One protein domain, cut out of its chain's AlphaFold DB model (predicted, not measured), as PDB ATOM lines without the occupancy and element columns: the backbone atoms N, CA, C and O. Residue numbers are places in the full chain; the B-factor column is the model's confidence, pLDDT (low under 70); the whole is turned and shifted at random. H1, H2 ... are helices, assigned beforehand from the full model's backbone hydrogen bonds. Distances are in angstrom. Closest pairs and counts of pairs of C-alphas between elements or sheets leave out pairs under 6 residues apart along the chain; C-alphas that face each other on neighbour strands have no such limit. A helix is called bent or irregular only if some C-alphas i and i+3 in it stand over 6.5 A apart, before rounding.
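This is residues 2 to 92 and 124 to 200 of the 638 residues of the protein "DHC_N2 domain-containing protein" of Anopheles melas (UniProt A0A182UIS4). A long, thin rod of helices laid lengthwise and overlapping in steps: H5 and H1 follow each other nearly end to end beside the long helix H3, and H7 overlaps the last part of H3 and runs on to the far end of the rod. The short helix H2 and the loop of residues 21 to 34 make the other end, where the small helix H6 packs on H1; the small helix H4 packs on H7. The printed part has 168 residues with seven named helices, H1 to H7 in chain order, and no named strand; the class is all helix. It is extended, with a radius of gyration of the C-alphas of 23.9 A and spans of 80 by 24 by 23 A.

H1, residues 2 to 20, touches H6, residues 149 to 152, with its residues 13 to 17 alone; the closest C-alphas, of Thr 13 and Leu 152, are 5.9 A apart. H2, residues 35 to 40, is about perpendicular, at 86 degrees, to H3, residues 42 to 73. H1 and H3 are near each other. H3, H5, residues 124 to 144, and H7, residues 172 to 200, form an up and down bundle, each running against the one before it. H3 and H5 are close but not clearly touching, the closest C-alphas, of Thr 66 and Leu 135, being 7.3 A apart. H3 touches H7 through residues 63 to 73 and 173 to 181 alone, the same way at a shallow tilt of 20 degrees; the closest C-alphas are those of Val 70 and Leu 181, 6.0 A. H7 also touches H5, opposite ways at a shallow tilt of 22 degrees, with C-alphas 128 and 182 closest at 5.2 A. H4, residues 78 to 81, touches residues 184 to 188 of H7, closest at C-alphas 80 and 188, 5.7 A. H1 and H7 are apart. Every O i to N i+4 pair is within hydrogen-bond range in H3, against 13 of 15 in H1, 1 of 2 in H2, 13 of 17 in H5 and 20 of 25 in H7; H4 and H6 are too short for such a pair.

H1 begins at C-alpha 2, (-21.646, -1.681, -13.102), and is 26.5 A long. H3 measures 46.6 A, H5 32.5 A and H7 43.5 A, ending at C-alpha 200, (-68.229, 9.705, -13.901). H1 and H5 are only just irregular: C-alphas 5 and 8 are 6.8 A apart, C-alphas 125 and 128 6.9 A.

The two C-alphas farthest apart, of Asn 25 and Ala 200, are 81.5 A apart. Residues 93 to 123 are not printed, and C-alphas 92 and 124 are 20.9 A apart across this cut. The links H1 to H2 and H6 to H7 are long. Mean pLDDT of the printed part is 89.4; residue 24 alone is under 70.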
ATOM      1  N   LYS A   2     -22.868  -1.352 -13.884       85.81
ATOM      2  CA  LYS A   2     -21.646  -1.681 -13.102       85.81
ATOM      3  C   LYS A   2     -20.763  -2.797 -13.689       85.81
ATOM      4  O   LYS A   2     -19.543  -2.710 -13.640       85.81
ATOM      5  N   TYR A   3     -21.371  -3.844 -14.254       90.50
ATOM      6  CA  TYR A   3     -20.626  -4.921 -14.917       90.50
ATOM      7  C   TYR A   3     -19.865  -4.440 -16.163       90.50
ATOM      8  O   TYR A   3     -18.692  -4.766 -16.315       90.50
ATOM      9  N   LEU A   4     -20.518  -3.657 -17.029       88.81
ATOM     10  CA  LEU A   4     -19.934  -3.157 -18.276       88.81
ATOM     11  C   LEU A   4     -18.834  -2.122 -18.012       88.81
ATOM     12  O   LEU A   4     -17.781  -2.196 -18.633       88.81
ATOM     13  N   GLN A   5     -19.063  -1.206 -17.068       87.56
ATOM     14  CA  GLN A   5     -18.124  -0.125 -16.738       87.56
ATOM     15  C   GLN A   5     -16.882  -0.604 -15.969       87.56
ATOM     16  O   GLN A   5     -15.834   0.018 -16.089       87.56
ATOM     17  N   ASN A   6     -16.971  -1.707 -15.213       87.19
ATOM     18  CA  ASN A   6     -15.863  -2.168 -14.367       87.19
ATOM     19  C   ASN A   6     -15.410  -3.582 -14.748       87.19
ATOM     20  O   ASN A   6     -14.377  -3.778 -15.386       87.19
ATOM     21  N   ALA A   7     -16.213  -4.590 -14.401       91.81
ATOM     22  CA  ALA A   7     -15.801  -5.991 -14.459       91.81
ATOM     23  C   ALA A   7     -15.453  -6.473 -15.877       91.81
ATOM     24  O   ALA A   7     -14.555  -7.300 -16.041       91.81
ATOM     25  N   TRP A   8     -16.154  -5.989 -16.906       92.31
ATOM     26  CA  TRP A   8     -15.887  -6.367 -18.293       92.31
ATOM     27  C   TRP A   8     -14.528  -5.843 -18.776       92.31
ATOM     28  O   TRP A   8     -13.739  -6.608 -19.340       92.31
ATOM     29  N   ILE A   9     -14.225  -4.576 -18.479       91.25
ATOM     30  CA  ILE A   9     -12.949  -3.930 -18.812       91.25
ATOM     31  C   ILE A   9     -11.804  -4.572 -18.028       91.25
ATOM     32  O   ILE A   9     -10.802  -4.970 -18.625       91.25
ATOM     33  N   GLU A  10     -11.964  -4.758 -16.716       91.19
ATOM     34  CA  GLU A  10     -10.957  -5.388 -15.855       91.19
ATOM     35  C   GLU A  10     -10.624  -6.808 -16.315       91.19
ATOM     36  O   GLU A  10      -9.455  -7.141 -16.509       91.19
ATOM     37  N   ARG A  11     -11.639  -7.650 -16.556       92.81
ATOM     38  CA  ARG A  11     -11.431  -9.038 -17.001       92.81
ATOM     39  C   ARG A  11     -10.726  -9.102 -18.348       92.81
ATOM     40  O   ARG A  11      -9.816  -9.917 -18.516       92.81
ATOM     41  N   THR A  12     -11.117  -8.241 -19.284       91.50
ATOM     42  CA  THR A  12     -10.504  -8.182 -20.617       91.50
ATOM     43  C   THR A  12      -9.049  -7.725 -20.515       91.50
ATOM     44  O   THR A  12      -8.155  -8.370 -21.066       91.50
ATOM     45  N   THR A  13      -8.788  -6.686 -19.717       92.12
ATOM     46  CA  THR A  13      -7.441  -6.162 -19.457       92.12
ATOM     47  C   THR A  13      -6.549  -7.205 -18.786       92.12
ATOM     48  O   THR A  13      -5.445  -7.458 -19.259       92.12
ATOM     49  N   MET A  14      -7.023  -7.867 -17.726       91.38
ATOM     50  CA  MET A  14      -6.277  -8.917 -17.024       91.38
ATOM     51  C   MET A  14      -5.924 -10.086 -17.946       91.38
ATOM     52  O   MET A  14      -4.809 -10.611 -17.885       91.38
ATOM     53  N   HIS A  15      -6.861 -10.500 -18.804       91.69
ATOM     54  CA  HIS A  15      -6.629 -11.586 -19.748       91.69
ATOM     55  C   HIS A  15      -5.544 -11.218 -20.769       91.69
ATOM     56  O   HIS A  15      -4.597 -11.985 -20.963       91.69
ATOM     57  N   LEU A  16      -5.627 -10.019 -21.353       89.75
ATOM     58  CA  LEU A  16      -4.618  -9.512 -22.284       89.75
ATOM     59  C   LEU A  16      -3.258  -9.325 -21.613       89.75
ATOM     60  O   LEU A  16      -2.250  -9.783 -22.147       89.75
ATOM     61  N   HIS A  17      -3.219  -8.735 -20.417       89.56
ATOM     62  CA  HIS A  17      -1.988  -8.539 -19.656       89.56
ATOM     63  C   HIS A  17      -1.293  -9.877 -19.367       89.56
ATOM     64  O   HIS A  17      -0.088 -10.015 -19.585       89.56
ATOM     65  N   ARG A  18      -2.046 -10.905 -18.951       88.75
ATOM     66  CA  ARG A  18      -1.513 -12.253 -18.687       88.75
ATOM     67  C   ARG A  18      -0.897 -12.910 -19.926       88.75
ATOM     68  O   ARG A  18       0.073 -13.655 -19.787       88.75
ATOM     69  N   LEU A  19      -1.466 -12.685 -21.109       87.88
ATOM     70  CA  LEU A  19      -0.964 -13.257 -22.361       87.88
ATOM     71  C   LEU A  19       0.236 -12.473 -22.903       87.88
ATOM     72  O   LEU A  19       1.250 -13.074 -23.253       87.88
ATOM     73  N   LEU A  20       0.140 -11.143 -22.933       87.19
ATOM     74  CA  LEU A  20       1.137 -10.266 -23.549       87.19
ATOM     75  C   LEU A  20       2.413 -10.132 -22.707       87.19
ATOM     76  O   LEU A  20       3.508 -10.115 -23.266       87.19
ATOM     77  N   SER A  21       2.308 -10.135 -21.372       84.62
ATOM     78  CA  SER A  21       3.477 -10.090 -20.469       84.62
ATOM     79  C   SER A  21       4.447 -11.265 -20.656       84.62
ATOM     80  O   SER A  21       5.636 -11.129 -20.383       84.62
ATOM     81  N   ARG A  22       3.969 -12.409 -21.166       83.75
ATOM     82  CA  ARG A  22       4.783 -13.614 -21.404       83.75
ATOM     83  C   ARG A  22       5.609 -13.563 -22.692       83.75
ATOM     84  O   ARG A  22       6.514 -14.375 -22.845       83.75
ATOM     85  N   ILE A  23       5.294 -12.651 -23.618       81.81
ATOM     86  CA  ILE A  23       5.931 -12.567 -24.944       81.81
ATOM     87  C   ILE A  23       7.270 -11.804 -24.876       81.81
ATOM     88  O   ILE A  23       8.176 -12.082 -25.658       81.81
ATOM     89  N   GLY A  24       7.428 -10.889 -23.910       68.75
ATOM     90  CA  GLY A  24       8.669 -10.144 -23.668       68.75
ATOM     91  C   GLY A  24       8.909  -8.962 -24.623       68.75
ATOM     92  O   GLY A  24       7.977  -8.371 -25.169       68.75
ATOM     93  N   ASN A  25      10.182  -8.585 -24.797       73.06
ATOM     94  CA  ASN A  25      10.596  -7.434 -25.609       73.06
ATOM     95  C   ASN A  25      10.346  -7.673 -27.110       73.06
ATOM     96  O   ASN A  25      10.737  -8.701 -27.655       73.06
ATOM     97  N   GLY A  26       9.740  -6.702 -27.801       79.75
ATOM     98  CA  GLY A  26       9.442  -6.781 -29.235       79.75
ATOM     99  C   GLY A  26       8.162  -6.032 -29.604       79.75
ATOM    100  O   GLY A  26       7.696  -5.178 -28.853       79.75
ATOM    101  N   HIS A  27       7.553  -6.377 -30.744       82.25
ATOM    102  CA  HIS A  27       6.340  -5.714 -31.255       82.25
ATOM    103  C   HIS A  27       5.089  -5.835 -30.357       82.25
ATOM    104  O   HIS A  27       4.101  -5.169 -30.663       82.25
ATOM    105  N   PHE A  28       5.124  -6.649 -29.291       85.88
ATOM    106  CA  PHE A  28       4.028  -6.891 -28.336       85.88
ATOM    107  C   PHE A  28       4.353  -6.474 -26.889       85.88
ATOM    108  O   PHE A  28       3.669  -6.887 -25.959       85.88
ATOM    109  N   ASN A  29       5.385  -5.649 -26.692       85.94
ATOM    110  CA  ASN A  29       5.769  -5.172 -25.365       85.94
ATOM    111  C   ASN A  29       4.755  -4.157 -24.798       85.94
ATOM    112  O   ASN A  29       4.571  -3.084 -25.367       85.94
ATOM    113  N   ILE A  30       4.149  -4.479 -23.653       86.31
ATOM    114  CA  ILE A  30       3.178  -3.627 -22.941       86.31
ATOM    115  C   ILE A  30       3.825  -2.550 -22.045       86.31
ATOM    116  O   ILE A  30       3.151  -1.619 -21.622       86.31
ATOM    117  N   GLY A  31       5.134  -2.635 -21.778       83.81
ATOM    118  CA  GLY A  31       5.891  -1.667 -20.966       83.81
ATOM    119  C   GLY A  31       6.474  -0.490 -21.760       83.81
ATOM    120  O   GLY A  31       7.488   0.085 -21.371       83.81
ATOM    121  N   VAL A  32       5.912  -0.177 -22.930       86.06
ATOM    122  CA  VAL A  32       6.419   0.892 -23.805       86.06
ATOM    123  C   VAL A  32       5.994   2.250 -23.263       86.06
ATOM    124  O   VAL A  32       4.810   2.494 -23.102       86.06
ATOM    125  N   GLY A  33       6.958   3.144 -23.022       84.38
ATOM    126  CA  GLY A  33       6.705   4.488 -22.479       84.38
ATOM    127  C   GLY A  33       6.770   5.641 -23.488       84.38
ATOM    128  O   GLY A  33       6.689   6.799 -23.094       84.38
ATOM    129  N   ARG A  34       6.961   5.365 -24.788       88.19
ATOM    130  CA  ARG A  34       7.025   6.397 -25.844       88.19
ATOM    131  C   ARG A  34       5.941   6.183 -26.898       88.19
ATOM    132  O   ARG A  34       5.890   5.122 -27.523       88.19
ATOM    133  N   TRP A  35       5.145   7.221 -27.149       88.38
ATOM    134  CA  TRP A  35       4.032   7.211 -28.106       88.38
ATOM    135  C   TRP A  35       4.447   6.890 -29.548       88.38
ATOM    136  O   TRP A  35       3.780   6.107 -30.219       88.38
ATOM    137  N   GLU A  36       5.576   7.433 -30.012       88.75
ATOM    138  CA  GLU A  36       6.108   7.176 -31.361       88.75
ATOM    139  C   GLU A  36       6.356   5.684 -31.611       88.75
ATOM    140  O   GLU A  36       6.064   5.170 -32.690       88.75
ATOM    141  N   ILE A  37       6.842   4.973 -30.587       85.38
ATOM    142  CA  ILE A  37       7.124   3.539 -30.663       85.38
ATOM    143  C   ILE A  37       5.809   2.757 -30.658       85.38
ATOM    144  O   ILE A  37       5.601   1.919 -31.533       85.38
ATOM    145  N   TYR A  38       4.894   3.072 -29.732       88.12
ATOM    146  CA  TYR A  38       3.580   2.423 -29.654       88.12
ATOM    147  C   TYR A  38       2.805   2.521 -30.978       88.12
ATOM    148  O   TYR A  38       2.246   1.529 -31.445       88.12
ATOM    149  N   ASN A  39       2.856   3.678 -31.646       86.31
ATOM    150  CA  ASN A  39       2.137   3.932 -32.895       86.31
ATOM    151  C   ASN A  39       2.540   3.025 -34.070       86.31
ATOM    152  O   ASN A  39       1.721   2.788 -34.957       86.31
ATOM    153  N   VAL A  40       3.769   2.500 -34.081       86.62
ATOM    154  CA  VAL A  40       4.288   1.645 -35.167       86.62
ATOM    155  C   VAL A  40       4.247   0.153 -34.786       86.62
ATOM    156  O   VAL A  40       4.494  -0.730 -35.612       86.62
ATOM    157  N   MET A  41       3.905  -0.173 -33.536       88.50
ATOM    158  CA  MET A  41       3.885  -1.550 -33.045       88.50
ATOM    159  C   MET A  41       2.678  -2.351 -33.534       88.50
ATOM    160  O   MET A  41       1.556  -1.858 -33.639       88.50
ATOM    161  N   LYS A  42       2.892  -3.660 -33.733       89.31
ATOM    162  CA  LYS A  42       1.799  -4.612 -33.990       89.31
ATOM    163  C   LYS A  42       0.856  -4.735 -32.787       89.31
ATOM    164  O   LYS A  42      -0.309  -5.056 -32.986       89.31
ATOM    165  N   LEU A  43       1.339  -4.439 -31.574       88.81
ATOM    166  CA  LEU A  43       0.525  -4.359 -30.362       88.81
ATOM    167  C   LEU A  43      -0.631  -3.371 -30.496       88.81
ATOM    168  O   LEU A  43      -1.752  -3.736 -30.171       88.81
ATOM    169  N   LYS A  44      -0.377  -2.163 -31.010       88.81
ATOM    170  CA  LYS A  44      -1.424  -1.155 -31.193       88.81
ATOM    171  C   LYS A  44      -2.520  -1.668 -32.125       88.81
ATOM    172  O   LYS A  44      -3.682  -1.640 -31.757       88.81
ATOM    173  N   ARG A  45      -2.142  -2.272 -33.259       90.12
ATOM    174  CA  ARG A  45      -3.101  -2.904 -34.190       90.12
ATOM    175  C   ARG A  45      -3.899  -4.036 -33.537       90.12
ATOM    176  O   ARG A  45      -5.074  -4.216 -33.837       90.12
ATOM    177  N   LEU A  46      -3.263  -4.817 -32.661       90.00
ATOM    178  CA  LEU A  46      -3.941  -5.868 -31.902       90.00
ATOM    179  C   LEU A  46      -4.934  -5.273 -30.894       90.00
ATOM    180  O   LEU A  46      -6.046  -5.779 -30.787       90.00
ATOM    181  N   ILE A  47      -4.553  -4.219 -30.171       90.25
ATOM    182  CA  ILE A  47      -5.436  -3.567 -29.201       90.25
ATOM    183  C   ILE A  47      -6.593  -2.860 -29.914       90.25
ATOM    184  O   ILE A  47      -7.732  -3.055 -29.507       90.25
ATOM    185  N   GLU A  48      -6.344  -2.157 -31.020       90.81
ATOM    186  CA  GLU A  48      -7.385  -1.601 -31.897       90.81
ATOM    187  C   GLU A  48      -8.366  -2.694 -32.343       90.81
ATOM    188  O   GLU A  48      -9.576  -2.531 -32.214       90.81
ATOM    189  N   GLN A  49      -7.865  -3.860 -32.770       92.56
ATOM    190  CA  GLN A  49      -8.718  -4.991 -33.134       92.56
ATOM    191  C   GLN A  49      -9.566  -5.498 -31.958       92.56
ATOM    192  O   GLN A  49     -10.724  -5.858 -32.166       92.56
ATOM    193  N   VAL A  50      -9.017  -5.552 -30.740       92.06
ATOM    194  CA  VAL A  50      -9.781  -5.941 -29.545       92.06
ATOM    195  C   VAL A  50     -10.823  -4.880 -29.198       92.06
ATOM    196  O   VAL A  50     -11.962  -5.241 -28.920       92.06
ATOM    197  N   LEU A  51     -10.470  -3.596 -29.265       92.62
ATOM    198  CA  LEU A  51     -11.401  -2.493 -29.037       92.62
ATOM    199  C   LEU A  51     -12.566  -2.546 -30.028       92.62
ATOM    200  O   LEU A  51     -13.706  -2.455 -29.588       92.62
ATOM    201  N   TYR A  52     -12.317  -2.794 -31.319       93.25
ATOM    202  CA  TYR A  52     -13.391  -2.981 -32.300       93.25
ATOM    203  C   TYR A  52     -14.288  -4.173 -31.958       93.25
ATOM    204  O   TYR A  52     -15.504  -4.045 -31.983       93.25
ATOM    205  N   ARG A  53     -13.721  -5.312 -31.535       93.31
ATOM    206  CA  ARG A  53     -14.526  -6.471 -31.101       93.31
ATOM    207  C   ARG A  53     -15.353  -6.187 -29.851       93.31
ATOM    208  O   ARG A  53     -16.461  -6.698 -29.731       93.31
ATOM    209  N   MET A  54     -14.821  -5.397 -28.920       93.31
ATOM    210  CA  MET A  54     -15.574  -4.944 -27.753       93.31
ATOM    211  C   MET A  54     -16.708  -4.004 -28.171       93.31
ATOM    212  O   MET A  54     -17.823  -4.168 -27.694       93.31
ATOM    213  N   GLN A  55     -16.450  -3.060 -29.078       93.38
ATOM    214  CA  GLN A  55     -17.465  -2.142 -29.601       93.38
ATOM    215  C   GLN A  55     -18.578  -2.884 -30.351       93.38
ATOM    216  O   GLN A  55     -19.746  -2.616 -30.088       93.38
ATOM    217  N   ASP A  56     -18.239  -3.865 -31.193       92.69
ATOM    218  CA  ASP A  56     -19.214  -4.723 -31.881       92.69
ATOM    219  C   ASP A  56     -20.077  -5.497 -30.874       92.69
ATOM    220  O   ASP A  56     -21.302  -5.447 -30.932       92.69
ATOM    221  N   ALA A  57     -19.452  -6.143 -29.881       92.81
ATOM    222  CA  ALA A  57     -20.181  -6.888 -28.854       92.81
ATOM    223  C   ALA A  57     -21.088  -5.987 -27.998       92.81
ATOM    224  O   ALA A  57     -22.182  -6.396 -27.610       92.81
ATOM    225  N   LEU A  58     -20.645  -4.761 -27.696       92.88
ATOM    226  CA  LEU A  58     -21.462  -3.767 -27.003       92.88
ATOM    227  C   LEU A  58     -22.631  -3.311 -27.881       92.88
ATOM    228  O   LEU A  58     -23.739  -3.160 -27.374       92.88
ATOM    229  N   ARG A  59     -22.404  -3.109 -29.181       92.19
ATOM    230  CA  ARG A  59     -23.448  -2.743 -30.141       92.19
ATOM    231  C   ARG A  59     -24.524  -3.819 -30.230       92.19
ATOM    232  O   ARG A  59     -25.692  -3.477 -30.066       92.19
ATOM    233  N   ASP A  60     -24.143  -5.077 -30.420       92.69
ATOM    234  CA  ASP A  60     -25.089  -6.197 -30.491       92.69
ATOM    235  C   ASP A  60     -25.885  -6.323 -29.184       92.69
ATOM    236  O   ASP A  60     -27.113  -6.348 -29.204       92.69
ATOM    237  N   LEU A  61     -25.201  -6.260 -28.032       92.88
ATOM    238  CA  LEU A  61     -25.855  -6.289 -26.721       92.88
ATOM    239  C   LEU A  61     -26.889  -5.169 -26.565       92.88
ATOM    240  O   LEU A  61     -27.972  -5.414 -26.031       92.88
ATOM    241  N   LEU A  62     -26.559  -3.943 -26.979       91.75
ATOM    242  CA  LEU A  62     -27.471  -2.807 -26.870       91.75
ATOM    243  C   LEU A  62     -28.662  -2.959 -27.811       91.75
ATOM    244  O   LEU A  62     -29.788  -2.760 -27.366       91.75
ATOM    245  N   LEU A  63     -28.449  -3.349 -29.068       91.81
ATOM    246  CA  LEU A  63     -29.537  -3.562 -30.025       91.81
ATOM    247  C   LEU A  63     -30.484  -4.680 -29.568       91.81
ATOM    248  O   LEU A  63     -31.700  -4.491 -29.602       91.81
ATOM    249  N   ASP A  64     -29.947  -5.788 -29.055       92.75
ATOM    250  CA  ASP A  64     -30.743  -6.902 -28.534       92.75
ATOM    251  C   ASP A  64     -31.489  -6.519 -27.249       92.75
ATOM    252  O   ASP A  64     -32.669  -6.827 -27.090       92.75
ATOM    253  N   SER A  65     -30.827  -5.808 -26.329       92.31
ATOM    254  CA  SER A  65     -31.438  -5.395 -25.056       92.31
ATOM    255  C   SER A  65     -32.546  -4.364 -25.257       92.31
ATOM    256  O   SER A  65     -33.584  -4.438 -24.603       92.31
ATOM    257  N   THR A  66     -32.341  -3.408 -26.164       92.00
ATOM    258  CA  THR A  66     -33.344  -2.387 -26.502       92.00
ATOM    259  C   THR A  66     -34.511  -2.986 -27.286       92.00
ATOM    260  O   THR A  66     -35.665  -2.709 -26.955       92.00
ATOM    261  N   ALA A  67     -34.245  -3.919 -28.209       91.69
ATOM    262  CA  ALA A  67     -35.289  -4.707 -28.862       91.69
ATOM    263  C   ALA A  67     -36.109  -5.514 -27.847       91.69
ATOM    264  O   ALA A  67     -37.335  -5.499 -27.903       91.69
ATOM    265  N   ALA A  68     -35.452  -6.181 -26.894       91.94
ATOM    266  CA  ALA A  68     -36.119  -6.947 -25.847       91.94
ATOM    267  C   ALA A  68     -36.948  -6.057 -24.906       91.94
ATOM    268  O   ALA A  68     -38.049  -6.447 -24.525       91.94
ATOM    269  N   TYR A  69     -36.452  -4.862 -24.562       92.88
ATOM    270  CA  TYR A  69     -37.179  -3.875 -23.758       92.88
ATOM    271  C   TYR A  69     -38.481  -3.443 -24.442       92.88
ATOM    272  O   TYR A  69     -39.553  -3.542 -23.846       92.88
ATOM    273  N   VAL A  70     -38.402  -3.038 -25.715       92.25
ATOM    274  CA  VAL A  70     -39.587  -2.640 -26.488       92.25
ATOM    275  C   VAL A  70     -40.518  -3.824 -26.704       92.25
ATOM    276  O   VAL A  70     -41.711  -3.694 -26.461       92.25
ATOM    277  N   HIS A  71     -39.992  -4.994 -27.070       89.25
ATOM    278  CA  HIS A  71     -40.791  -6.207 -27.221       89.25
ATOM    279  C   HIS A  71     -41.531  -6.550 -25.926       89.25
ATOM    280  O   HIS A  71     -42.703  -6.894 -25.974       89.25
ATOM    281  N   TYR A  72     -40.899  -6.452 -24.754       88.81
ATOM    282  CA  TYR A  72     -41.556  -6.760 -23.483       88.81
ATOM    283  C   TYR A  72     -42.694  -5.781 -23.148       88.81
ATOM    284  O   TYR A  72     -43.737  -6.213 -22.667       88.81
ATOM    285  N   LEU A  73     -42.505  -4.488 -23.421       91.12
ATOM    286  CA  LEU A  73     -43.467  -3.431 -23.083       91.12
ATOM    287  C   LEU A  73     -44.605  -3.280 -24.100       91.12
ATOM    288  O   LEU A  73     -45.755  -3.042 -23.727       91.12
ATOM    289  N   VAL A  74     -44.303  -3.451 -25.383       87.94
ATOM    290  CA  VAL A  74     -45.297  -3.470 -26.455       87.94
ATOM    291  C   VAL A  74     -45.929  -4.856 -26.464       87.94
ATOM    292  O   VAL A  74     -45.369  -5.813 -26.982       87.94
ATOM    293  N   ASN A  75     -47.087  -4.974 -25.822       71.94
ATOM    294  CA  ASN A  75     -47.720  -6.241 -25.452       71.94
ATOM    295  C   ASN A  75     -48.490  -6.936 -26.608       71.94
ATOM    296  O   ASN A  75     -49.489  -7.621 -26.384       71.94
ATOM    297  N   ASP A  76     -48.064  -6.690 -27.854       74.62
ATOM    298  CA  ASP A  76     -48.669  -7.144 -29.121       74.62
ATOM    299  C   ASP A  76     -50.203  -7.003 -29.201       74.62
ATOM    300  O   ASP A  76     -50.890  -7.795 -29.850       74.62
ATOM    301  N   CYS A  77     -50.771  -5.984 -28.549       85.00
ATOM    302  CA  CYS A  77     -52.199  -5.694 -28.642       85.00
ATOM    303  C   CYS A  77     -52.485  -4.935 -29.945       85.00
ATOM    304  O   CYS A  77     -52.411  -3.705 -30.000       85.00
ATOM    305  N   SER A  78     -52.811  -5.672 -31.011       82.06
ATOM    306  CA  SER A  78     -53.115  -5.093 -32.327       82.06
ATOM    307  C   SER A  78     -54.302  -4.126 -32.290       82.06
ATOM    308  O   SER A  78     -54.302  -3.145 -33.029       82.06
ATOM    309  N   ALA A  79     -55.268  -4.355 -31.396       87.25
ATOM    310  CA  ALA A  79     -56.431  -3.492 -31.210       87.25
ATOM    311  C   ALA A  79     -56.053  -2.070 -30.763       87.25
ATOM    312  O   ALA A  79     -56.649  -1.112 -31.240       87.25
ATOM    313  N   VAL A  80     -55.032  -1.916 -29.908       89.44
ATOM    314  CA  VAL A  80     -54.539  -0.592 -29.479       89.44
ATOM    315  C   VAL A  80     -53.909   0.158 -30.653       89.44
ATOM    316  O   VAL A  80     -54.145   1.348 -30.837       89.44
ATOM    317  N   LEU A  81     -53.119  -0.534 -31.476       86.00
ATOM    318  CA  LEU A  81     -52.458   0.084 -32.629       86.00
ATOM    319  C   LEU A  81     -53.434   0.454 -33.753       86.00
ATOM    320  O   LEU A  81     -53.142   1.381 -34.513       86.00
ATOM    321  N   ALA A  82     -54.564  -0.256 -33.835       88.06
ATOM    322  CA  ALA A  82     -55.622  -0.068 -34.824       88.06
ATOM    323  C   ALA A  82     -56.575   1.102 -34.515       88.06
ATOM    324  O   ALA A  82     -57.479   1.352 -35.305       88.06
ATOM    325  N   ILE A  83     -56.400   1.810 -33.393       87.69
ATOM    326  CA  ILE A  83     -57.187   3.010 -33.090       87.69
ATOM    327  C   ILE A  83     -56.837   4.101 -34.113       87.69
ATOM    328  O   ILE A  83     -55.684   4.531 -34.214       87.69
ATOM    329  N   GLU A  84     -57.841   4.526 -34.880       77.50
ATOM    330  CA  GLU A  84     -57.745   5.603 -35.865       77.50
ATOM    331  C   GLU A  84     -58.212   6.926 -35.233       77.50
ATOM    332  O   GLU A  84     -59.350   7.029 -34.783       77.50
ATOM    333  N   GLY A  85     -57.345   7.947 -35.215       76.88
ATOM    334  CA  GLY A  85     -57.641   9.270 -34.643       76.88
ATOM    335  C   GLY A  85     -57.106   9.486 -33.219       76.88
ATOM    336  O   GLY A  85     -56.497   8.597 -32.630       76.88
ATOM    337  N   GLU A  86     -57.298  10.700 -32.694       75.06
ATOM    338  CA  GLU A  86     -56.849  11.105 -31.345       75.06
ATOM    339  C   GLU A  86     -57.943  10.956 -30.273       75.06
ATOM    340  O   GLU A  86     -57.638  11.009 -29.088       75.06
ATOM    341  N   ASP A  87     -59.192  10.702 -30.672       77.88
ATOM    342  CA  ASP A  87     -60.338  10.616 -29.766       77.88
ATOM    343  C   ASP A  87     -60.970   9.218 -29.821       77.88
ATOM    344  O   ASP A  87     -61.443   8.776 -30.868       77.88
ATOM    345  N   TYR A  88     -61.014   8.527 -28.679       89.56
ATOM    346  CA  TYR A  88     -61.668   7.224 -28.532       89.56
ATOM    347  C   TYR A  88     -62.761   7.281 -27.457       89.56
ATOM    348  O   TYR A  88     -62.524   7.759 -26.348       89.56
ATOM    349  N   SER A  89     -63.947   6.746 -27.755       89.12
ATOM    350  CA  SER A  89     -65.045   6.567 -26.797       89.12
ATOM    351  C   SER A  89     -65.191   5.106 -26.379       89.12
ATOM    352  O   SER A  89     -65.172   4.191 -27.199       89.12
ATOM    353  N   TRP A  90     -65.376   4.862 -25.080       91.88
ATOM    354  CA  TRP A  90     -65.667   3.519 -24.579       91.88
ATOM    355  C   TRP A  90     -67.160   3.202 -24.724       91.88
ATOM    356  O   TRP A  90     -67.962   3.517 -23.839       91.88
ATOM    357  N   ASP A  91     -67.522   2.568 -25.840       81.88
ATOM    358  CA  ASP A  91     -68.919   2.261 -26.194       81.88
ATOM    359  C   ASP A  91     -69.380   0.853 -25.760       81.88
ATOM    360  O   ASP A  91     -70.567   0.528 -25.823       81.88
ATOM    361  N   GLY A  92     -68.449   0.014 -25.296       81.56
ATOM    362  CA  GLY A  92     -68.719  -1.332 -24.788       81.56
ATOM    363  C   GLY A  92     -69.214  -1.366 -23.339       81.56
ATOM    364  O   GLY A  92     -69.309  -0.349 -22.647       81.56
ATOM    365  N   PRO A 124     -51.660   8.550 -16.228       92.75
ATOM    366  CA  PRO A 124     -51.373   7.804 -17.453       92.75
ATOM    367  C   PRO A 124     -50.472   8.547 -18.448       92.75
ATOM    368  O   PRO A 124     -49.611   7.942 -19.081       92.75
ATOM    369  N   ASP A 125     -50.593   9.871 -18.509       92.88
ATOM    370  CA  ASP A 125     -49.857  10.723 -19.455       92.88
ATOM    371  C   ASP A 125     -48.337  10.710 -19.227       92.88
ATOM    372  O   ASP A 125     -47.561  11.075 -20.105       92.88
ATOM    373  N   THR A 126     -47.887  10.249 -18.058       94.81
ATOM    374  CA  THR A 126     -46.458  10.171 -17.722       94.81
ATOM    375  C   THR A 126     -45.755   8.939 -18.295       94.81
ATOM    376  O   THR A 126     -44.526   8.926 -18.387       94.81
ATOM    377  N   PHE A 127     -46.500   7.901 -18.695       94.62
ATOM    378  CA  PHE A 127     -45.918   6.626 -19.122       94.62
ATOM    379  C   PHE A 127     -45.072   6.728 -20.405       94.62
ATOM    380  O   PHE A 127     -43.940   6.241 -20.370       94.62
ATOM    381  N   PRO A 128     -45.537   7.346 -21.514       94.69
ATOM    382  CA  PRO A 128     -44.767   7.380 -22.760       94.69
ATOM    383  C   PRO A 128     -43.382   8.020 -22.585       94.69
ATOM    384  O   PRO A 128     -42.370   7.449 -22.994       94.69
ATOM    385  N   GLU A 129     -43.334   9.174 -21.917       94.38
ATOM    386  CA  GLU A 129     -42.104   9.938 -21.694       94.38
ATOM    387  C   GLU A 129     -41.158   9.207 -20.733       94.38
ATOM    388  O   GLU A 129     -39.980   9.040 -21.036       94.38
ATOM    389  N   THR A 130     -41.677   8.669 -19.624       95.38
ATOM    390  CA  THR A 130     -40.852   7.962 -18.631       95.38
ATOM    391  C   THR A 130     -40.203   6.707 -19.218       95.38
ATOM    392  O   THR A 130     -39.029   6.437 -18.970       95.38
ATOM    393  N   LEU A 131     -40.941   5.926 -20.015       95.00
ATOM    394  CA  LEU A 131     -40.405   4.710 -20.641       95.00
ATOM    395  C   LEU A 131     -39.360   5.034 -21.713       95.00
ATOM    396  O   LEU A 131     -38.346   4.341 -21.820       95.00
ATOM    397  N   ARG A 132     -39.567   6.118 -22.469       94.56
ATOM    398  CA  ARG A 132     -38.564   6.639 -23.403       94.56
ATOM    399  C   ARG A 132     -37.295   7.075 -22.674       94.56
ATOM    400  O   ARG A 132     -36.199   6.725 -23.103       94.56
ATOM    401  N   ASP A 133     -37.434   7.821 -21.586       95.12
ATOM    402  CA  ASP A 133     -36.295   8.377 -20.857       95.12
ATOM    403  C   ASP A 133     -35.454   7.269 -20.202       95.12
ATOM    404  O   ASP A 133     -34.229   7.306 -20.286       95.12
ATOM    405  N   ILE A 134     -36.087   6.210 -19.678       94.19
ATOM    406  CA  ILE A 134     -35.380   5.018 -19.172       94.19
ATOM    407  C   ILE A 134     -34.534   4.358 -20.272       94.19
ATOM    408  O   ILE A 134     -33.385   3.977 -20.025       94.19
ATOM    409  N   LEU A 135     -35.086   4.211 -21.481       92.19
ATOM    410  CA  LEU A 135     -34.360   3.658 -22.627       92.19
ATOM    411  C   LEU A 135     -33.152   4.539 -22.994       92.19
ATOM    412  O   LEU A 135     -32.047   4.031 -23.202       92.19
ATOM    413  N   ASP A 136     -33.355   5.855 -23.033       92.94
ATOM    414  CA  ASP A 136     -32.325   6.838 -23.369       92.94
ATOM    415  C   ASP A 136     -31.199   6.897 -22.347       92.94
ATOM    416  O   ASP A 136     -30.027   6.946 -22.726       92.94
ATOM    417  N   ASP A 137     -31.532   6.870 -21.062       92.06
ATOM    418  CA  ASP A 137     -30.556   6.951 -19.985       92.06
ATOM    419  C   ASP A 137     -29.628   5.733 -19.987       92.06
ATOM    420  O   ASP A 137     -28.412   5.885 -19.864       92.06
ATOM    421  N   ILE A 138     -30.152   4.530 -20.247       88.25
ATOM    422  CA  ILE A 138     -29.324   3.319 -20.380       88.25
ATOM    423  C   ILE A 138     -28.336   3.449 -21.549       88.25
ATOM    424  O   ILE A 138     -27.167   3.070 -21.420       88.25
ATOM    425  N   LEU A 139     -28.780   3.998 -22.681       90.19
ATOM    426  CA  LEU A 139     -27.925   4.215 -23.850       90.19
ATOM    427  C   LEU A 139     -26.860   5.285 -23.582       90.19
ATOM    428  O   LEU A 139     -25.691   5.082 -23.923       90.19
ATOM    429  N   ARG A 140     -27.224   6.397 -22.929       91.12
ATOM    430  CA  ARG A 140     -26.283   7.453 -22.511       91.12
ATOM    431  C   ARG A 140     -25.203   6.893 -21.591       91.12
ATOM    432  O   ARG A 140     -24.021   7.088 -21.858       91.12
ATOM    433  N   GLU A 141     -25.586   6.108 -20.589       89.62
ATOM    434  CA  GLU A 141     -24.654   5.500 -19.634       89.62
ATOM    435  C   GLU A 141     -23.641   4.550 -20.298       89.62
ATOM    436  O   GLU A 141     -22.498   4.413 -19.848       89.62
ATOM    437  N   CYS A 142     -24.017   3.921 -21.414       89.88
ATOM    438  CA  CYS A 142     -23.132   3.037 -22.171       89.88
ATOM    439  C   CYS A 142     -22.059   3.775 -22.987       89.88
ATOM    440  O   CYS A 142     -21.108   3.135 -23.432       89.88
ATOM    441  N   HIS A 143     -22.159   5.098 -23.159       89.00
ATOM    442  CA  HIS A 143     -21.094   5.910 -23.765       89.00
ATOM    443  C   HIS A 143     -19.921   6.162 -22.802       89.00
ATOM    444  O   HIS A 143     -18.850   6.559 -23.249       89.00
ATOM    445  N   PHE A 144     -20.089   5.897 -21.502       89.56
ATOM    446  CA  PHE A 144     -19.061   6.105 -20.473       89.56
ATOM    447  C   PHE A 144     -18.305   4.818 -20.099       89.56
ATOM    448  O   PHE A 144     -17.785   4.679 -18.993       89.56
ATOM    449  N   ILE A 145     -18.245   3.837 -21.003       91.12
ATOM    450  CA  ILE A 145     -17.476   2.598 -20.805       91.12
ATOM    451  C   ILE A 145     -16.040   2.833 -21.283       91.12
ATOM    452  O   ILE A 145     -15.822   3.058 -22.471       91.12
ATOM    453  N   HIS A 146     -15.059   2.802 -20.378       90.31
ATOM    454  CA  HIS A 146     -13.656   3.097 -20.700       90.31
ATOM    455  C   HIS A 146     -13.014   2.103 -21.682       90.31
ATOM    456  O   HIS A 146     -13.374   0.925 -21.750       90.31
ATOM    457  N   THR A 147     -12.010   2.564 -22.431       90.75
ATOM    458  CA  THR A 147     -11.157   1.668 -23.222       90.75
ATOM    459  C   THR A 147     -10.214   0.865 -22.318       90.75
ATOM    460  O   THR A 147      -9.868   1.274 -21.213       90.75
ATOM    461  N   ILE A 148      -9.761  -0.298 -22.791       90.88
ATOM    462  CA  ILE A 148      -8.803  -1.156 -22.063       90.88
ATOM    463  C   ILE A 148      -7.354  -0.637 -22.124       90.88
ATOM    464  O   ILE A 148      -6.498  -1.085 -21.362       90.88
ATOM    465  N   GLU A 149      -7.057   0.281 -23.051       87.38
ATOM    466  CA  GLU A 149      -5.703   0.770 -23.334       87.38
ATOM    467  C   GLU A 149      -5.019   1.426 -22.125       87.38
ATOM    468  O   GLU A 149      -3.903   1.003 -21.810       87.38
ATOM    469  N   PRO A 150      -5.651   2.373 -21.399       88.31
ATOM    470  CA  PRO A 150      -5.033   3.014 -20.238       88.31
ATOM    471  C   PRO A 150      -4.678   2.030 -19.122       88.31
ATOM    472  O   PRO A 150      -3.630   2.146 -18.491       88.31
ATOM    473  N   SER A 151      -5.527   1.024 -18.897       88.25
ATOM    474  CA  SER A 151      -5.303   0.007 -17.865       88.25
ATOM    475  C   SER A 151      -4.240  -1.023 -18.268       88.25
ATOM    476  O   SER A 151      -3.550  -1.563 -17.398       88.25
ATOM    477  N   LEU A 152      -4.095  -1.300 -19.570       88.94
ATOM    478  CA  LEU A 152      -3.126  -2.255 -20.113       88.94
ATOM    479  C   LEU A 152      -1.723  -1.644 -20.286       88.94
ATOM    480  O   LEU A 152      -0.732  -2.300 -19.963       88.94
ATOM    481  N   MET A 153      -1.640  -0.405 -20.783       88.94
ATOM    482  CA  MET A 153      -0.402   0.298 -21.150       88.94
ATOM    483  C   MET A 153      -0.002   1.329 -20.084       88.94
ATOM    484  O   MET A 153       0.116   2.520 -20.357       88.94
ATOM    485  N   GLN A 154       0.253   0.870 -18.859       85.81
ATOM    486  CA  GLN A 154       0.484   1.734 -17.685       85.81
ATOM    487  C   GLN A 154       1.711   2.664 -17.790       85.81
ATOM    488  O   GLN A 154       1.860   3.588 -16.996       85.81
ATOM    489  N   SER A 155       2.613   2.419 -18.746       87.31
ATOM    490  CA  SER A 155       3.794   3.257 -18.996       87.31
ATOM    491  C   SER A 155       3.528   4.445 -19.937       87.31
ATOM    492  O   SER A 155       4.427   5.265 -20.122       87.31
ATOM    493  N   LEU A 156       2.331   4.550 -20.530       88.31
ATOM    494  CA  LEU A 156       1.893   5.684 -21.352       88.31
ATOM    495  C   LEU A 156       0.871   6.537 -20.592       88.31
ATOM    496  O   LEU A 156       0.069   6.029 -19.814       88.31
ATOM    497  N   ILE A 157       0.879   7.843 -20.856       86.19
ATOM    498  CA  ILE A 157      -0.095   8.787 -20.295       86.19
ATOM    499  C   ILE A 157      -1.224   8.970 -21.305       86.19
ATOM    500  O   ILE A 157      -0.987   9.507 -22.388       86.19
ATOM    501  N   PHE A 158      -2.427   8.535 -20.940       87.25
ATOM    502  CA  PHE A 158      -3.644   8.638 -21.745       87.25
ATOM    503  C   PHE A 158      -4.538   9.795 -21.282       87.25
ATOM    504  O   PHE A 158      -4.411  10.275 -20.158       87.25
ATOM    505  N   ALA A 159      -5.463  10.223 -22.144       85.81
ATOM    506  CA  ALA A 159      -6.534  11.132 -21.748       85.81
ATOM    507  C   ALA A 159      -7.541  10.416 -20.826       85.81
ATOM    508  O   ALA A 159      -7.814   9.229 -21.002       85.81
ATOM    509  N   GLU A 160      -8.110  11.139 -19.861       78.50
ATOM    510  CA  GLU A 160      -9.016  10.570 -18.846       78.50
ATOM    511  C   GLU A 160     -10.376  10.136 -19.424       78.50
ATOM    512  O   GLU A 160     -11.054   9.276 -18.870       78.50
ATOM    513  N   ASN A 161     -10.768  10.688 -20.574       84.94
ATOM    514  CA  ASN A 161     -12.069  10.505 -21.218       84.94
ATOM    515  C   ASN A 161     -12.028   9.566 -22.437       84.94
ATOM    516  O   ASN A 161     -12.718   9.795 -23.431       84.94
ATOM    517  N   LEU A 162     -11.203   8.518 -22.386       89.19
ATOM    518  CA  LEU A 162     -11.168   7.501 -23.436       89.19
ATOM    519  C   LEU A 162     -12.226   6.430 -23.185       89.19
ATOM    520  O   LEU A 162     -12.064   5.567 -22.319       89.19
ATOM    521  N   TYR A 163     -13.287   6.477 -23.987       91.44
ATOM    522  CA  TYR A 163     -14.413   5.554 -23.929       91.44
ATOM    523  C   TYR A 163     -14.565   4.754 -25.227       91.44
ATOM    524  O   TYR A 163     -14.073   5.145 -26.288       91.44
ATOM    525  N   LEU A 164     -15.240   3.611 -25.142       90.12
ATOM    526  CA  LEU A 164     -15.661   2.833 -26.300       90.12
ATOM    527  C   LEU A 164     -16.740   3.592 -27.081       90.12
ATOM    528  O   LEU A 164     -17.611   4.233 -26.498       90.12
ATOM    529  N   SER A 165     -16.722   3.467 -28.410       87.50
ATOM    530  CA  SER A 165     -17.848   3.899 -29.233       87.50
ATOM    531  C   SER A 165     -19.003   2.911 -29.057       87.50
ATOM    532  O   SER A 165     -18.844   1.716 -29.301       87.50
ATOM    533  N   SER A 166     -20.147   3.408 -28.595       86.12
ATOM    534  CA  SER A 166     -21.384   2.646 -28.423       86.12
ATOM    535  C   SER A 166     -22.459   3.116 -29.414       86.12
ATOM    536  O   SER A 166     -22.216   3.975 -30.267       86.12
ATOM    537  N   VAL A 167     -23.653   2.521 -29.338       87.44
ATOM    538  CA  VAL A 167     -24.799   2.913 -30.167       87.44
ATOM    539  C   VAL A 167     -25.340   4.259 -29.693       87.44
ATOM    540  O   VAL A 167     -25.777   4.394 -28.551       87.44
ATOM    541  N   GLY A 168     -25.330   5.245 -30.588       86.31
ATOM    542  CA  GLY A 168     -25.875   6.570 -30.317       86.31
ATOM    543  C   GLY A 168     -27.404   6.599 -30.321       86.31
ATOM    544  O   GLY A 168     -28.063   5.771 -30.947       86.31
ATOM    545  N   LEU A 169     -27.976   7.625 -29.687       88.25
ATOM    546  CA  LEU A 169     -29.431   7.841 -29.630       88.25
ATOM    547  C   LEU A 169     -30.074   8.047 -31.015       88.25
ATOM    548  O   LEU A 169     -31.264   7.803 -31.180       88.25
ATOM    549  N   LEU A 170     -29.281   8.483 -32.000       89.81
ATOM    550  CA  LEU A 170     -29.706   8.733 -33.382       89.81
ATOM    551  C   LEU A 170     -29.511   7.522 -34.309       89.81
ATOM    552  O   LEU A 170     -29.703   7.643 -35.519       89.81
ATOM    553  N   ASP A 171     -29.093   6.364 -33.785       91.06
ATOM    554  CA  ASP A 171     -29.024   5.146 -34.591       91.06
ATOM    555  C   ASP A 171     -30.434   4.768 -35.081       91.06
ATOM    556  O   ASP A 171     -31.395   4.749 -34.310       91.06
ATOM    557  N   CYS A 172     -30.560   4.462 -36.374       90.19
ATOM    558  CA  CYS A 172     -31.841   4.186 -37.026       90.19
ATOM    559  C   CYS A 172     -32.630   3.059 -36.337       90.19
ATOM    560  O   CYS A 172     -33.858   3.127 -36.270       90.19
ATOM    561  N   ALA A 173     -31.954   2.040 -35.795       90.00
ATOM    562  CA  ALA A 173     -32.626   0.960 -35.073       90.00
ATOM    563  C   ALA A 173     -33.221   1.445 -33.740       90.00
ATOM    564  O   ALA A 173     -34.363   1.115 -33.423       90.00
ATOM    565  N   ILE A 174     -32.478   2.275 -33.003       92.00
ATOM    566  CA  ILE A 174     -32.908   2.844 -31.719       92.00
ATOM    567  C   ILE A 174     -34.058   3.831 -31.910       92.00
ATOM    568  O   ILE A 174     -35.026   3.791 -31.154       92.00
ATOM    569  N   VAL A 175     -33.979   4.701 -32.921       93.50
ATOM    570  CA  VAL A 175     -35.048   5.663 -33.232       93.50
ATOM    571  C   VAL A 175     -36.348   4.925 -33.553       93.50
ATOM    572  O   VAL A 175     -37.364   5.204 -32.927       93.50
ATOM    573  N   LYS A 176     -36.303   3.905 -34.421       92.00
ATOM    574  CA  LYS A 176     -37.484   3.092 -34.760       92.00
ATOM    575  C   LYS A 176     -38.101   2.399 -33.547       92.00
ATOM    576  O   LYS A 176     -39.316   2.393 -33.392       92.00
ATOM    577  N   GLN A 177     -37.273   1.799 -32.694       91.31
ATOM    578  CA  GLN A 177     -37.738   1.132 -31.476       91.31
ATOM    579  C   GLN A 177     -38.386   2.117 -30.497       91.31
ATOM    580  O   GLN A 177     -39.428   1.822 -29.916       91.31
ATOM    581  N   ARG A 178     -37.789   3.300 -30.345       93.38
ATOM    582  CA  ARG A 178     -38.301   4.376 -29.498       93.38
ATOM    583  C   ARG A 178     -39.634   4.913 -30.003       93.38
ATOM    584  O   ARG A 178     -40.562   5.037 -29.214       93.38
ATOM    585  N   GLU A 179     -39.729   5.214 -31.294       92.81
ATOM    586  CA  GLU A 179     -40.965   5.685 -31.924       92.81
ATOM    587  C   GLU A 179     -42.080   4.648 -31.765       92.81
ATOM    588  O   GLU A 179     -43.162   5.001 -31.309       92.81
ATOM    589  N   ALA A 180     -41.792   3.366 -32.014       91.44
ATOM    590  CA  ALA A 180     -42.764   2.287 -31.837       91.44
ATOM    591  C   ALA A 180     -43.256   2.159 -30.384       91.44
ATOM    592  O   ALA A 180     -44.451   1.983 -30.144       91.44
ATOM    593  N   LEU A 181     -42.347   2.267 -29.407       93.62
ATOM    594  CA  LEU A 181     -42.698   2.254 -27.988       93.62
ATOM    595  C   LEU A 181     -43.605   3.440 -27.642       93.62
ATOM    596  O   LEU A 181     -44.678   3.263 -27.072       93.62
ATOM    597  N   VAL A 182     -43.176   4.650 -27.995       93.69
ATOM    598  CA  VAL A 182     -43.886   5.886 -27.662       93.69
ATOM    599  C   VAL A 182     -45.259   5.922 -28.335       93.69
ATOM    600  O   VAL A 182     -46.240   6.235 -27.664       93.69
ATOM    601  N   GLU A 183     -45.362   5.552 -29.613       91.94
ATOM    602  CA  GLU A 183     -46.634   5.483 -30.342       91.94
ATOM    603  C   GLU A 183     -47.607   4.495 -29.686       91.94
ATOM    604  O   GLU A 183     -48.768   4.834 -29.452       91.94
ATOM    605  N   TYR A 184     -47.134   3.292 -29.335       92.56
ATOM    606  CA  TYR A 184     -47.967   2.281 -28.685       92.56
ATOM    607  C   TYR A 184     -48.558   2.791 -27.368       92.56
ATOM    608  O   TYR A 184     -49.756   2.628 -27.133       92.56
ATOM    609  N   TYR A 185     -47.748   3.436 -26.522       93.75
ATOM    610  CA  TYR A 185     -48.244   3.956 -25.249       93.75
ATOM    611  C   TYR A 185     -49.179   5.147 -25.435       93.75
ATOM    612  O   TYR A 185     -50.216   5.146 -24.784       93.75
ATOM    613  N   HIS A 186     -48.901   6.087 -26.347       92.94
ATOM    614  CA  HIS A 186     -49.838   7.178 -26.655       92.94
ATOM    615  C   HIS A 186     -51.209   6.642 -27.086       92.94
ATOM    616  O   HIS A 186     -52.229   7.065 -26.544       92.94
ATOM    617  N   LYS A 187     -51.240   5.644 -27.978       92.25
ATOM    618  CA  LYS A 187     -52.490   4.988 -28.384       92.25
ATOM    619  C   LYS A 187     -53.154   4.217 -27.243       92.25
ATOM    620  O   LYS A 187     -54.375   4.222 -27.146       92.25
ATOM    621  N   ALA A 188     -52.381   3.588 -26.355       93.00
ATOM    622  CA  ALA A 188     -52.912   2.874 -25.192       93.00
ATOM    623  C   ALA A 188     -53.554   3.804 -24.146       93.00
ATOM    624  O   ALA A 188     -54.412   3.348 -23.386       93.00
ATOM    625  N   LEU A 189     -53.171   5.088 -24.099       93.88
ATOM    626  CA  LEU A 189     -53.777   6.065 -23.189       93.88
ATOM    627  C   LEU A 189     -55.219   6.404 -23.572       93.88
ATOM    628  O   LEU A 189     -56.038   6.607 -22.680       93.88
ATOM    629  N   LEU A 190     -55.549   6.409 -24.867       93.69
ATOM    630  CA  LEU A 190     -56.881   6.774 -25.363       93.69
ATOM    631  C   LEU A 190     -58.002   5.899 -24.764       93.69
ATOM    632  O   LEU A 190     -58.893   6.437 -24.098       93.69
ATOM    633  N   PRO A 191     -57.975   4.554 -24.893       93.94
ATOM    634  CA  PRO A 191     -59.000   3.707 -24.294       93.94
ATOM    635  C   PRO A 191     -58.932   3.680 -22.769       93.94
ATOM    636  O   PRO A 191     -59.961   3.501 -22.122       93.94
ATOM    637  N   LEU A 192     -57.751   3.892 -22.183       94.44
ATOM    638  CA  LEU A 192     -57.574   3.966 -20.736       94.44
ATOM    639  C   LEU A 192     -58.305   5.191 -20.154       94.44
ATOM    640  O   LEU A 192     -59.105   5.059 -19.230       94.44
ATOM    641  N   GLN A 193     -58.102   6.377 -20.725       94.06
ATOM    642  CA  GLN A 193     -58.794   7.599 -20.309       94.06
ATOM    643  C   GLN A 193     -60.307   7.510 -20.570       94.06
ATOM    644  O   GLN A 193     -61.108   7.849 -19.694       94.06
ATOM    645  N   ALA A 194     -60.710   6.985 -21.733       93.81
ATOM    646  CA  ALA A 194     -62.117   6.784 -22.076       93.81
ATOM    647  C   ALA A 194     -62.827   5.831 -21.098       93.81
ATOM    648  O   ALA A 194     -63.968   6.077 -20.696       93.81
ATOM    649  N   TYR A 195     -62.139   4.769 -20.670       95.62
ATOM    650  CA  TYR A 195     -62.650   3.832 -19.676       95.62
ATOM    651  C   TYR A 195     -62.851   4.501 -18.313       95.62
ATOM    652  O   TYR A 195     -63.922   4.364 -17.723       95.62
ATOM    653  N   ALA A 196     -61.879   5.279 -17.820       95.06
ATOM    654  CA  ALA A 196     -62.045   6.033 -16.573       95.06
ATOM    655  C   ALA A 196     -63.231   7.008 -16.642       95.06
ATOM    656  O   ALA A 196     -64.035   7.067 -15.710       95.06
ATOM    657  N   ALA A 197     -63.403   7.722 -17.760       93.94
ATOM    658  CA  ALA A 197     -64.479   8.697 -17.939       93.94
ATOM    659  C   ALA A 197     -65.885   8.084 -17.783       93.94
ATOM    660  O   ALA A 197     -66.787   8.731 -17.243       93.94
ATOM    661  N   ARG A 198     -66.078   6.811 -18.158       94.38
ATOM    662  CA  ARG A 198     -67.356   6.095 -17.979       94.38
ATOM    663  C   ARG A 198     -67.823   6.038 -16.525       94.38
ATOM    664  O   ARG A 198     -69.032   5.978 -16.286       94.38
ATOM    665  N   TYR A 199     -66.896   6.067 -15.567       95.38
ATOM    666  CA  TYR A 199     -67.207   5.997 -14.141       95.38
ATOM    667  C   TYR A 199     -67.733   7.316 -13.573       95.38
ATOM    668  O   TYR A 199     -68.316   7.302 -12.489       95.38
ATOM    669  N   ALA A 200     -67.641   8.429 -14.310       94.06
ATOM    670  CA  ALA A 200     -68.229   9.705 -13.901       94.06
ATOM    671  C   ALA A 200     -69.744   9.591 -13.631       94.06
ATOM    672  O   ALA A 200     -70.271  10.280 -12.761       94.06
TER     673      ALA A 200